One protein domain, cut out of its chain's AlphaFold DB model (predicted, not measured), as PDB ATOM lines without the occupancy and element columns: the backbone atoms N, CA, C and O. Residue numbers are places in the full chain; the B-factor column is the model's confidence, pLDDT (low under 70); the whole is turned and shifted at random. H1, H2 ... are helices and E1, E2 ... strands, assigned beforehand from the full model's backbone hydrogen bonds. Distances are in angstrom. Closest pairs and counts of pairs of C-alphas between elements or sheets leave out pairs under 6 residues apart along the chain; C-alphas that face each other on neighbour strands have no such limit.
ATOM      1  N   ASP A   2     -22.545  38.008  29.267       96.62
ATOM      2  CA  ASP A   2     -22.485  39.067  30.286       96.62
ATOM      3  C   ASP A   2     -22.399  38.538  31.718       96.62
ATOM      4  O   ASP A   2     -21.632  39.063  32.516       96.62
ATOM      5  N   ALA A   3     -23.103  37.446  32.031       96.50
ATOM      6  CA  ALA A   3     -23.040  36.827  33.355       96.50
ATOM      7  C   ALA A   3     -21.614  36.370  33.723       96.50
ATOM      8  O   ALA A   3     -21.187  36.535  34.863       96.50
ATOM      9  N   VAL A   4     -20.853  35.846  32.751       96.06
ATOM     10  CA  VAL A   4     -19.454  35.434  32.960       96.06
ATOM     11  C   VAL A   4     -18.566  36.654  33.201       96.06
ATOM     12  O   VAL A   4     -17.743  36.646  34.116       96.06
ATOM     13  N   GLN A   5     -18.749  37.723  32.423       97.38
ATOM     14  CA  GLN A   5     -18.012  38.981  32.602       97.38
ATOM     15  C   GLN A   5     -18.329  39.648  33.948       97.38
ATOM     16  O   GLN A   5     -17.427  40.100  34.645       97.38
ATOM     17  N   GLN A   6     -19.597  39.651  34.358       97.88
ATOM     18  CA  GLN A   6     -20.013  40.177  35.654       97.88
ATOM     19  C   GLN A   6     -19.403  39.368  36.804       97.88
ATOM     20  O   GLN A   6     -18.846  39.948  37.734       97.88
ATOM     21  N   PHE A   7     -19.477  38.037  36.736       97.81
ATOM     22  CA  PHE A   7     -18.923  37.163  37.768       97.81
ATOM     23  C   PHE A   7     -17.397  37.298  37.883       97.81
ATOM     24  O   PHE A   7     -16.868  37.400  38.988       97.81
ATOM     25  N   THR A   8     -16.687  37.328  36.751       97.56
ATOM     26  CA  THR A   8     -15.222  37.498  36.719       97.56
ATOM     27  C   THR A   8     -14.799  38.848  37.299       97.56
ATOM     28  O   THR A   8     -13.911  38.879  38.151       97.56
ATOM     29  N   ALA A   9     -15.503  39.931  36.948       97.00
ATOM     30  CA  ALA A   9     -15.280  41.259  37.519       97.00
ATOM     31  C   ALA A   9     -15.477  41.279  39.045       97.00
ATOM     32  O   ALA A   9     -14.639  41.809  39.771       97.00
ATOM     33  N   GLN A  10     -16.555  40.663  39.543       97.81
ATOM     34  CA  GLN A  10     -16.838  40.566  40.982       97.81
ATOM     35  C   GLN A  10     -15.824  39.694  41.730       97.81
ATOM     36  O   GLN A  10     -15.521  39.959  42.891       97.81
ATOM     37  N   SER A  11     -15.290  38.672  41.064       97.12
ATOM     38  CA  SER A  11     -14.313  37.741  41.636       97.12
ATOM     39  C   SER A  11     -12.874  38.271  41.595       97.12
ATOM     40  O   SER A  11     -11.962  37.576  42.035       97.12
ATOM     41  N   GLY A  12     -12.647  39.475  41.054       95.38
ATOM     42  CA  GLY A  12     -11.317  40.083  40.956       95.38
ATOM     43  C   GLY A  12     -10.367  39.369  39.989       95.38
ATOM     44  O   GLY A  12      -9.153  39.533  40.094       95.38
ATOM     45  N   ILE A  13     -10.900  38.569  39.060       95.06
ATOM     46  CA  ILE A  13     -10.120  37.896  38.012       95.06
ATOM     47  C   ILE A  13     -10.274  38.628  36.676       95.06
ATOM     48  O   ILE A  13     -11.190  39.428  36.493       95.06
ATOM     49  N   HIS A  14      -9.365  38.359  35.734       96.38
ATOM     50  CA  HIS A  14      -9.390  38.981  34.412       96.38
ATOM     51  C   HIS A  14     -10.755  38.791  33.730       96.38
ATOM     52  O   HIS A  14     -11.236  37.664  33.599       96.38
ATOM     53  N   VAL A  15     -11.358  39.901  33.297       97.88
ATOM     54  CA  VAL A  15     -12.638  39.907  32.585       97.88
ATOM     55  C   VAL A  15     -12.376  39.564  31.119       97.88
ATOM     56  O   VAL A  15     -11.735  40.354  30.427       97.88
ATOM     57  N   PRO A  16     -12.859  38.416  30.619       96.94
ATOM     58  CA  PRO A  16     -12.628  38.025  29.237       96.94
ATOM     59  C   PRO A  16     -13.402  38.928  28.271       96.94
ATOM     60  O   PRO A  16     -14.580  39.221  28.483       96.94
ATOM     61  N   GLU A  17     -12.756  39.329  27.178       97.44
ATOM     62  CA  GLU A  17     -13.389  40.072  26.076       97.44
ATOM     63  C   GLU A  17     -13.942  39.139  24.992       97.44
ATOM     64  O   GLU A  17     -14.950  39.442  24.349       97.44
ATOM     65  N   THR A  18     -13.297  37.983  24.813       97.69
ATOM     66  CA  THR A  18     -13.678  36.961  23.839       97.69
ATOM     67  C   THR A  18     -13.786  35.584  24.482       97.69
ATOM     68  O   THR A  18     -13.219  35.325  25.546       97.69
ATOM     69  N   PHE A  19     -14.560  34.701  23.846       98.19
ATOM     70  CA  PHE A  19     -14.973  33.428  24.428       98.19
ATOM     71  C   PHE A  19     -14.806  32.276  23.444       98.19
ATOM     72  O   PHE A  19     -15.151  32.378  22.264       98.19
ATOM     73  N   VAL A  20     -14.350  31.147  23.980       98.19
ATOM     74  CA  VAL A  20     -14.542  29.829  23.379       98.19
ATOM     75  C   VAL A  20     -15.511  29.076  24.276       98.19
ATOM     76  O   VAL A  20     -15.273  28.962  25.478       98.19
ATOM     77  N   ILE A  21     -16.614  28.598  23.711       98.12
ATOM     78  CA  ILE A  21     -17.672  27.926  24.472       98.12
ATOM     79  C   ILE A  21     -17.838  26.479  24.027       98.12
ATOM     80  O   ILE A  21     -17.646  26.148  22.859       98.12
ATOM     81  N   SER A  22     -18.201  25.609  24.961       97.88
ATOM     82  CA  SER A  22     -18.425  24.194  24.694       97.88
ATOM     83  C   SER A  22     -19.574  23.643  25.526       97.88
ATOM     84  O   SER A  22     -19.972  24.208  26.547       97.88
ATOM     85  N   GLY A  23     -20.122  22.517  25.078       97.38
ATOM     86  CA  GLY A  23     -21.188  21.848  25.803       97.38
ATOM     87  C   GLY A  23     -21.600  20.546  25.142       97.38
ATOM     88  O   GLY A  23     -21.569  20.440  23.922       97.38
ATOM     89  N   ALA A  24     -22.008  19.574  25.958       94.81
ATOM     90  CA  ALA A  24     -22.504  18.283  25.494       94.81
ATOM     91  C   ALA A  24     -24.036  18.191  25.545       94.81
ATOM     92  O   ALA A  24     -24.662  18.723  26.472       94.81
ATOM     93  N   SER A  25     -24.637  17.481  24.586       92.50
ATOM     94  CA  SER A  25     -26.083  17.231  24.513       92.50
ATOM     95  C   SER A  25     -26.855  18.561  24.500       92.50
ATOM     96  O   SER A  25     -26.531  19.458  23.725       92.50
ATOM     97  N   LYS A  26     -27.828  18.769  25.395       92.81
ATOM     98  CA  LYS A  26     -28.573  20.040  25.525       92.81
ATOM     99  C   LYS A  26     -27.660  21.272  25.640       92.81
ATOM    100  O   LYS A  26     -27.980  22.337  25.113       92.81
ATOM    101  N   ARG A  27     -26.493  21.130  26.284       96.69
ATOM    102  CA  ARG A  27     -25.494  22.208  26.358       96.69
ATOM    103  C   ARG A  27     -24.762  22.412  25.034       96.69
ATOM    104  O   ARG A  27     -24.396  23.537  24.748       96.69
ATOM    105  N   GLY A  28     -24.606  21.379  24.210       95.06
ATOM    106  CA  GLY A  28     -24.117  21.522  22.835       95.06
ATOM    107  C   GLY A  28     -25.077  22.330  21.967       95.06
ATOM    108  O   GLY A  28     -24.649  23.160  21.173       95.06
ATOM    109  N   TRP A  29     -26.381  22.193  22.199       94.31
ATOM    110  CA  TRP A  29     -27.382  22.965  21.464       94.31
ATOM    111  C   TRP A  29     -27.391  24.423  21.941       94.31
ATOM    112  O   TRP A  29     -27.475  25.365  21.155       94.31
ATOM    113  N   THR A  30     -27.171  24.616  23.245       95.88
ATOM    114  CA  THR A  30     -26.897  25.939  23.824       95.88
ATOM    115  C   THR A  30     -25.614  26.551  23.248       95.88
ATOM    116  O   THR A  30     -25.579  27.756  23.012       95.88
ATOM    117  N   THR A  31     -24.577  25.751  22.973       97.00
ATOM    118  CA  THR A  31     -23.343  26.215  22.321       97.00
ATOM    119  C   THR A  31     -23.628  26.773  20.931       97.00
ATOM    120  O   THR A  31     -23.230  27.901  20.642       97.00
ATOM    121  N   TRP A  32     -24.373  26.036  20.100       95.56
ATOM    122  CA  TRP A  32     -24.784  26.504  18.773       95.56
ATOM    123  C   TRP A  32     -25.568  27.817  18.834       95.56
ATOM    124  O   TRP A  32     -25.219  28.793  18.169       95.56
ATOM    125  N   THR A  33     -26.619  27.870  19.648       95.56
ATOM    126  CA  THR A  33     -27.497  29.048  19.723       95.56
ATOM    127  C   THR A  33     -26.791  30.257  20.342       95.56
ATOM    128  O   THR A  33     -26.905  31.367  19.824       95.56
ATOM    129  N   SER A  34     -25.972  30.056  21.378       96.62
ATOM    130  CA  SER A  34     -25.194  31.139  21.997       96.62
ATOM    131  C   SER A  34     -24.176  31.731  21.025       96.62
ATOM    132  O   SER A  34     -24.077  32.952  20.929       96.62
ATOM    133  N   ALA A  35     -23.465  30.885  20.268       96.62
ATOM    134  CA  ALA A  35     -22.514  31.331  19.253       96.62
ATOM    135  C   ALA A  35     -23.188  32.161  18.146       96.62
ATOM    136  O   ALA A  35     -22.627  33.159  17.705       96.62
ATOM    137  N   ALA A  36     -24.415  31.811  17.742       95.50
ATOM    138  CA  ALA A  36     -25.174  32.592  16.763       95.50
ATOM    139  C   ALA A  36     -25.637  33.953  17.294       95.50
ATOM    140  O   ALA A  36     -25.709  34.922  16.532       95.50
ATOM    141  N   VAL A  37     -26.015  34.030  18.570       95.69
ATOM    142  CA  VAL A  37     -26.552  35.257  19.176       95.69
ATOM    143  C   VAL A  37     -25.434  36.233  19.545       95.69
ATOM    144  O   VAL A  37     -25.572  37.432  19.315       95.69
ATOM    145  N   ASP A  38     -24.317  35.733  20.074       96.75
ATOM    146  CA  ASP A  38     -23.197  36.536  20.581       96.75
ATOM    147  C   ASP A  38     -21.938  36.381  19.706       96.75
ATOM    148  O   ASP A  38     -20.809  36.293  20.194       96.75
ATOM    149  N   SER A  39     -22.141  36.351  18.384       94.00
ATOM    150  CA  SER A  39     -21.111  36.051  17.373       94.00
ATOM    151  C   SER A  39     -19.953  37.051  17.312       94.00
ATOM    152  O   SER A  39     -18.934  36.787  16.680       94.00
ATOM    153  N   LYS A  40     -20.093  38.210  17.968       94.25
ATOM    154  CA  LYS A  40     -19.029  39.216  18.090       94.25
ATOM    155  C   LYS A  40     -18.018  38.875  19.183       94.25
ATOM    156  O   LYS A  40     -16.847  39.203  19.032       94.25
ATOM    157  N   ARG A  41     -18.468  38.273  20.291       97.19
ATOM    158  CA  ARG A  41     -17.618  37.943  21.449       97.19
ATOM    159  C   ARG A  41     -17.193  36.479  21.441       97.19
ATOM    160  O   ARG A  41     -16.122  36.147  21.940       97.19
ATOM    161  N   ILE A  42     -18.007  35.591  20.878       98.06
ATOM    162  CA  ILE A  42     -17.669  34.173  20.761       98.06
ATOM    163  C   ILE A  42     -16.821  33.963  19.508       98.06
ATOM    164  O   ILE A  42     -17.307  34.080  18.387       98.06
ATOM    165  N   ILE A  43     -15.550  33.627  19.716       97.56
ATOM    166  CA  ILE A  43     -14.578  33.377  18.644       97.56
ATOM    167  C   ILE A  43     -14.417  31.883  18.341       97.56
ATOM    168  O   ILE A  43     -13.904  31.520  17.280       97.56
ATOM    169  N   GLY A  44     -14.883  31.012  19.245       97.88
ATOM    170  CA  GLY A  44     -14.884  29.569  19.041       97.88
ATOM    171  C   GLY A  44     -16.053  28.845  19.706       97.88
ATOM    172  O   GLY A  44     -16.513  29.234  20.780       97.88
ATOM    173  N   ALA A  45     -16.521  27.773  19.072       97.81
ATOM    174  CA  ALA A  45     -17.644  26.965  19.537       97.81
ATOM    175  C   ALA A  45     -17.334  25.468  19.396       97.81
ATOM    176  O   ALA A  45     -16.912  25.007  18.337       97.81
ATOM    177  N   VAL A  46     -17.561  24.704  20.466       97.62
ATOM    178  CA  VAL A  46     -17.327  23.254  20.520       97.62
ATOM    179  C   VAL A  46     -18.601  22.532  20.983       97.62
ATOM    180  O   VAL A  46     -18.737  22.195  22.167       97.62
ATOM    181  N   PRO A  47     -19.599  22.366  20.099       95.12
ATOM    182  CA  PRO A  47     -20.774  21.550  20.381       95.12
ATOM    183  C   PRO A  47     -20.395  20.060  20.362       95.12
ATOM    184  O   PRO A  47     -19.756  19.578  19.426       95.12
ATOM    185  N   ILE A  48     -20.776  19.331  21.412       94.81
ATOM    186  CA  ILE A  48     -20.427  17.919  21.626       94.81
ATOM    187  C   ILE A  48     -21.715  17.090  21.652       94.81
ATOM    188  O   ILE A  48     -22.667  17.468  22.343       94.81
ATOM    189  N   VAL A  49     -21.730  15.962  20.935       91.00
ATOM    190  CA  VAL A  49     -22.881  15.051  20.760       91.00
ATOM    191  C   VAL A  49     -24.165  15.823  20.452       91.00
ATOM    192  O   VAL A  49     -25.177  15.726  21.149       91.00
ATOM    193  N   MET A  50     -24.041  16.751  19.500       90.12
ATOM    194  CA  MET A  50     -25.094  17.697  19.159       90.12
ATOM    195  C   MET A  50     -24.916  18.262  17.747       90.12
ATOM    196  O   MET A  50     -24.483  19.403  17.554       90.12
ATOM    197  N   ASP A  51     -25.266  17.447  16.761       81.50
ATOM    198  CA  ASP A  51     -25.409  17.802  15.346       81.50
ATOM    199  C   ASP A  51     -26.864  18.101  14.939       81.50
ATOM    200  O   ASP A  51     -27.157  18.194  13.753       81.50
ATOM    201  N   LEU A  52     -27.767  18.326  15.907       81.12
ATOM    202  CA  LEU A  52     -29.153  18.764  15.676       81.12
ATOM    203  C   LEU A  52     -29.225  20.216  15.175       81.12
ATOM    204  O   LEU A  52     -29.752  21.105  15.849       81.12
ATOM    205  N   VAL A  53     -28.647  20.464  14.006       78.19
ATOM    206  CA  VAL A  53     -28.634  21.764  13.337       78.19
ATOM    207  C   VAL A  53     -29.790  21.909  12.355       78.19
ATOM    208  O   VAL A  53     -29.777  22.876  11.618       78.19
ATOM    209  N   PHE A  96     -26.788  30.158  10.014       88.56
ATOM    210  CA  PHE A  96     -25.561  29.755   9.314       88.56
ATOM    211  C   PHE A  96     -24.584  30.913   9.027       88.56
ATOM    212  O   PHE A  96     -23.396  30.851   9.343       88.56
ATOM    213  N   ASN A  97     -25.099  32.032   8.505       91.25
ATOM    214  CA  ASN A  97     -24.290  33.215   8.191       91.25
ATOM    215  C   ASN A  97     -23.574  33.829   9.408       91.25
ATOM    216  O   ASN A  97     -22.533  34.460   9.239       91.25
ATOM    217  N   ARG A  98     -24.108  33.650  10.620       93.38
ATOM    218  CA  ARG A  98     -23.544  34.188  11.867       93.38
ATOM    219  C   ARG A  98     -22.362  33.371  12.386       93.38
ATOM    220  O   ARG A  98     -21.579  33.897  13.166       93.38
ATOM    221  N   TYR A  99     -22.202  32.131  11.922       92.81
ATOM    222  CA  TYR A  99     -21.086  31.263  12.305       92.81
ATOM    223  C   TYR A  99     -19.844  31.433  11.425       92.81
ATOM    224  O   TYR A  99     -18.778  30.952  11.792       92.81
ATOM    225  N   LYS A 100     -19.939  32.141  10.289       91.06
ATOM    226  CA  LYS A 100     -18.854  32.261   9.293       91.06
ATOM    227  C   LYS A 100     -17.520  32.757   9.860       91.06
ATOM    228  O   LYS A 100     -16.465  32.412   9.338       91.06
ATOM    229  N   THR A 101     -17.555  33.574  10.909       92.31
ATOM    230  CA  THR A 101     -16.361  34.132  11.563       92.31
ATOM    231  C   THR A 101     -15.927  33.353  12.807       92.31
ATOM    232  O   THR A 101     -14.905  33.689  13.399       92.31
ATOM    233  N   ILE A 102     -16.675  32.322  13.211       96.25
ATOM    234  CA  ILE A 102     -16.472  31.562  14.449       96.25
ATOM    235  C   ILE A 102     -15.744  30.255  14.130       96.25
ATOM    236  O   ILE A 102     -16.141  29.500  13.240       96.25
ATOM    237  N   LYS A 103     -14.681  29.943  14.878       96.62
ATOM    238  CA  LYS A 103     -13.994  28.650  14.758       96.62
ATOM    239  C   LYS A 103     -14.831  27.560  15.420       96.62
ATOM    240  O   LYS A 103     -14.975  27.545  16.638       96.62
ATOM    241  N   THR A 104     -15.374  26.646  14.625       93.38
ATOM    242  CA  THR A 104     -16.254  25.589  15.132       93.38
ATOM    243  C   THR A 104     -15.560  24.232  15.075       93.38
ATOM    244  O   THR A 104     -15.037  23.856  14.029       93.38
ATOM    245  N   LEU A 105     -15.563  23.503  16.194       94.69
ATOM    246  CA  LEU A 105     -15.133  22.105  16.286       94.69
ATOM    247  C   LEU A 105     -16.306  21.281  16.808       94.69
ATOM    248  O   LEU A 105     -16.575  21.275  18.005       94.69
ATOM    249  N   GLN A 106     -17.013  20.598  15.917       91.00
ATOM    250  CA  GLN A 106     -18.087  19.704  16.327       91.00
ATOM    251  C   GLN A 106     -17.519  18.321  16.668       91.00
ATOM    252  O   GLN A 106     -16.627  17.822  15.983       91.00
ATOM    253  N   ILE A 107     -17.995  17.737  17.768       91.88
ATOM    254  CA  ILE A 107     -17.550  16.427  18.255       91.88
ATOM    255  C   ILE A 107     -18.766  15.508  18.343       91.88
ATOM    256  O   ILE A 107     -19.697  15.813  19.083       91.88
ATOM    257  N   GLN A 108     -18.730  14.363  17.663       87.88
ATOM    258  CA  GLN A 108     -19.766  13.326  17.731       87.88
ATOM    259  C   GLN A 108     -19.149  11.927  17.885       87.88
ATOM    260  O   GLN A 108     -17.940  11.745  17.739       87.88
TER     261      GLN A 108
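AT A GLANCE: This is residues 2 to 53 and 96 to 108 of the 125 residues of the protein "Hypothetical protein" of Rotaria sp. Silwood1 (UniProt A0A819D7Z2). A narrow wall of two parallel strands, E1 and E2, has the helix H2 packed over one of its faces, while its other face is bare in the printed part. The helix H1 lies away from this body at one end of the longest axis, joined to E1 by residues 11 to 18; the short helix H3 packs on the last residues of H2, and the final stretch, residues 100 to 108, runs beside E2 on the side away from E1. The printed part has 65 residues, with three named helices and two named strands in the order H1, E1, H2, E2, H3; the class is mixed, helices and strands. The whole is only just compact, close to loose, with a radius of gyration of the C-alphas of 12.4 A, and its elongated outline spans 37 by 23 by 15 A.

HOW THE PARTS SIT: The helix H1, residues 2 to 10, is apart from the helix H2, residues 26 to 37, from the strand E2, residues 42 to 48, and from the helix H3, residues 96 to 99. A short link of 8 residues leads from H1 to the strand E1, residues 19 to 24. E1 and E2 are parallel neighbours, with 12 degrees between their directions. The C-alphas of Val 20 and Gly 44 face each other at 4.4 A, and those of Ala 24 and Ile 48 also at 4.4 A. Between the two strands N 46 and O 21 are within hydrogen-bond range at 2.8 A, as are N 21 and O 44 at 3.0 A. E1, H2 and E2 form a strand-helix-strand unit, two parallel neighbour strands with a helix between them along the chain, and its crossover is right-handed. The closest C-alphas of E1 and H2 are those of Ser 22 and Thr 31, 5.8 A apart. The closest C-alphas of H2 and E2 are those of Gly 28 and Pro 47, 4.1 A apart. H2 touches H3 with residues 35 to 37 alone, and the closest C-alphas are those of Ala 36 and Arg 98, 5.4 A apart. E1 and H3 are apart. Residues 44 to 45 of E2 also form a short parallel pairing with residues 103 to 104, outside the named strands. Each O i to N i+4 pair inside H1 and H2 is within hydrogen-bond range; H3, with 4 residues, is too short for such a pair, and its one O i to N i+3 pair is within range.

IN THESE COORDINATES: H1 begins at C-alpha 2, at (-22.485, 39.067, 30.286), and measures 12.2 A from first to last C-alpha over its 9 residues. E1, Phe 19 to Ala 24, is 16.9 A long and begins at C-alpha 19, at (-14.973, 33.428, 24.428). H2, Lys 26 to Val 37, is the longest helix by residues, with 12, and measures 16.6 A. E2, Ile 42 to Ile 48, is the longest strand by residues, with 7, and measures 16.5 A. H3, Phe 96 to Tyr 99, ends at C-alpha 99, at (-21.086, 31.263, 12.305).

THE WHOLE: The two C-alphas farthest apart are those of Gly 12 and Leu 52, at 37.6 A. Residues 54 to 95 are cut out, and C-alphas 53 and 96 are 9.5 A apart across the cut, which lies in the link from E2 to H3. Of the links that are printed whole, E1 to H2 and H2 to E2 are tight, H1 to E1 is short, and none is long. The mean pLDDT of the printed part is 94.7, and no printed residue is under 70.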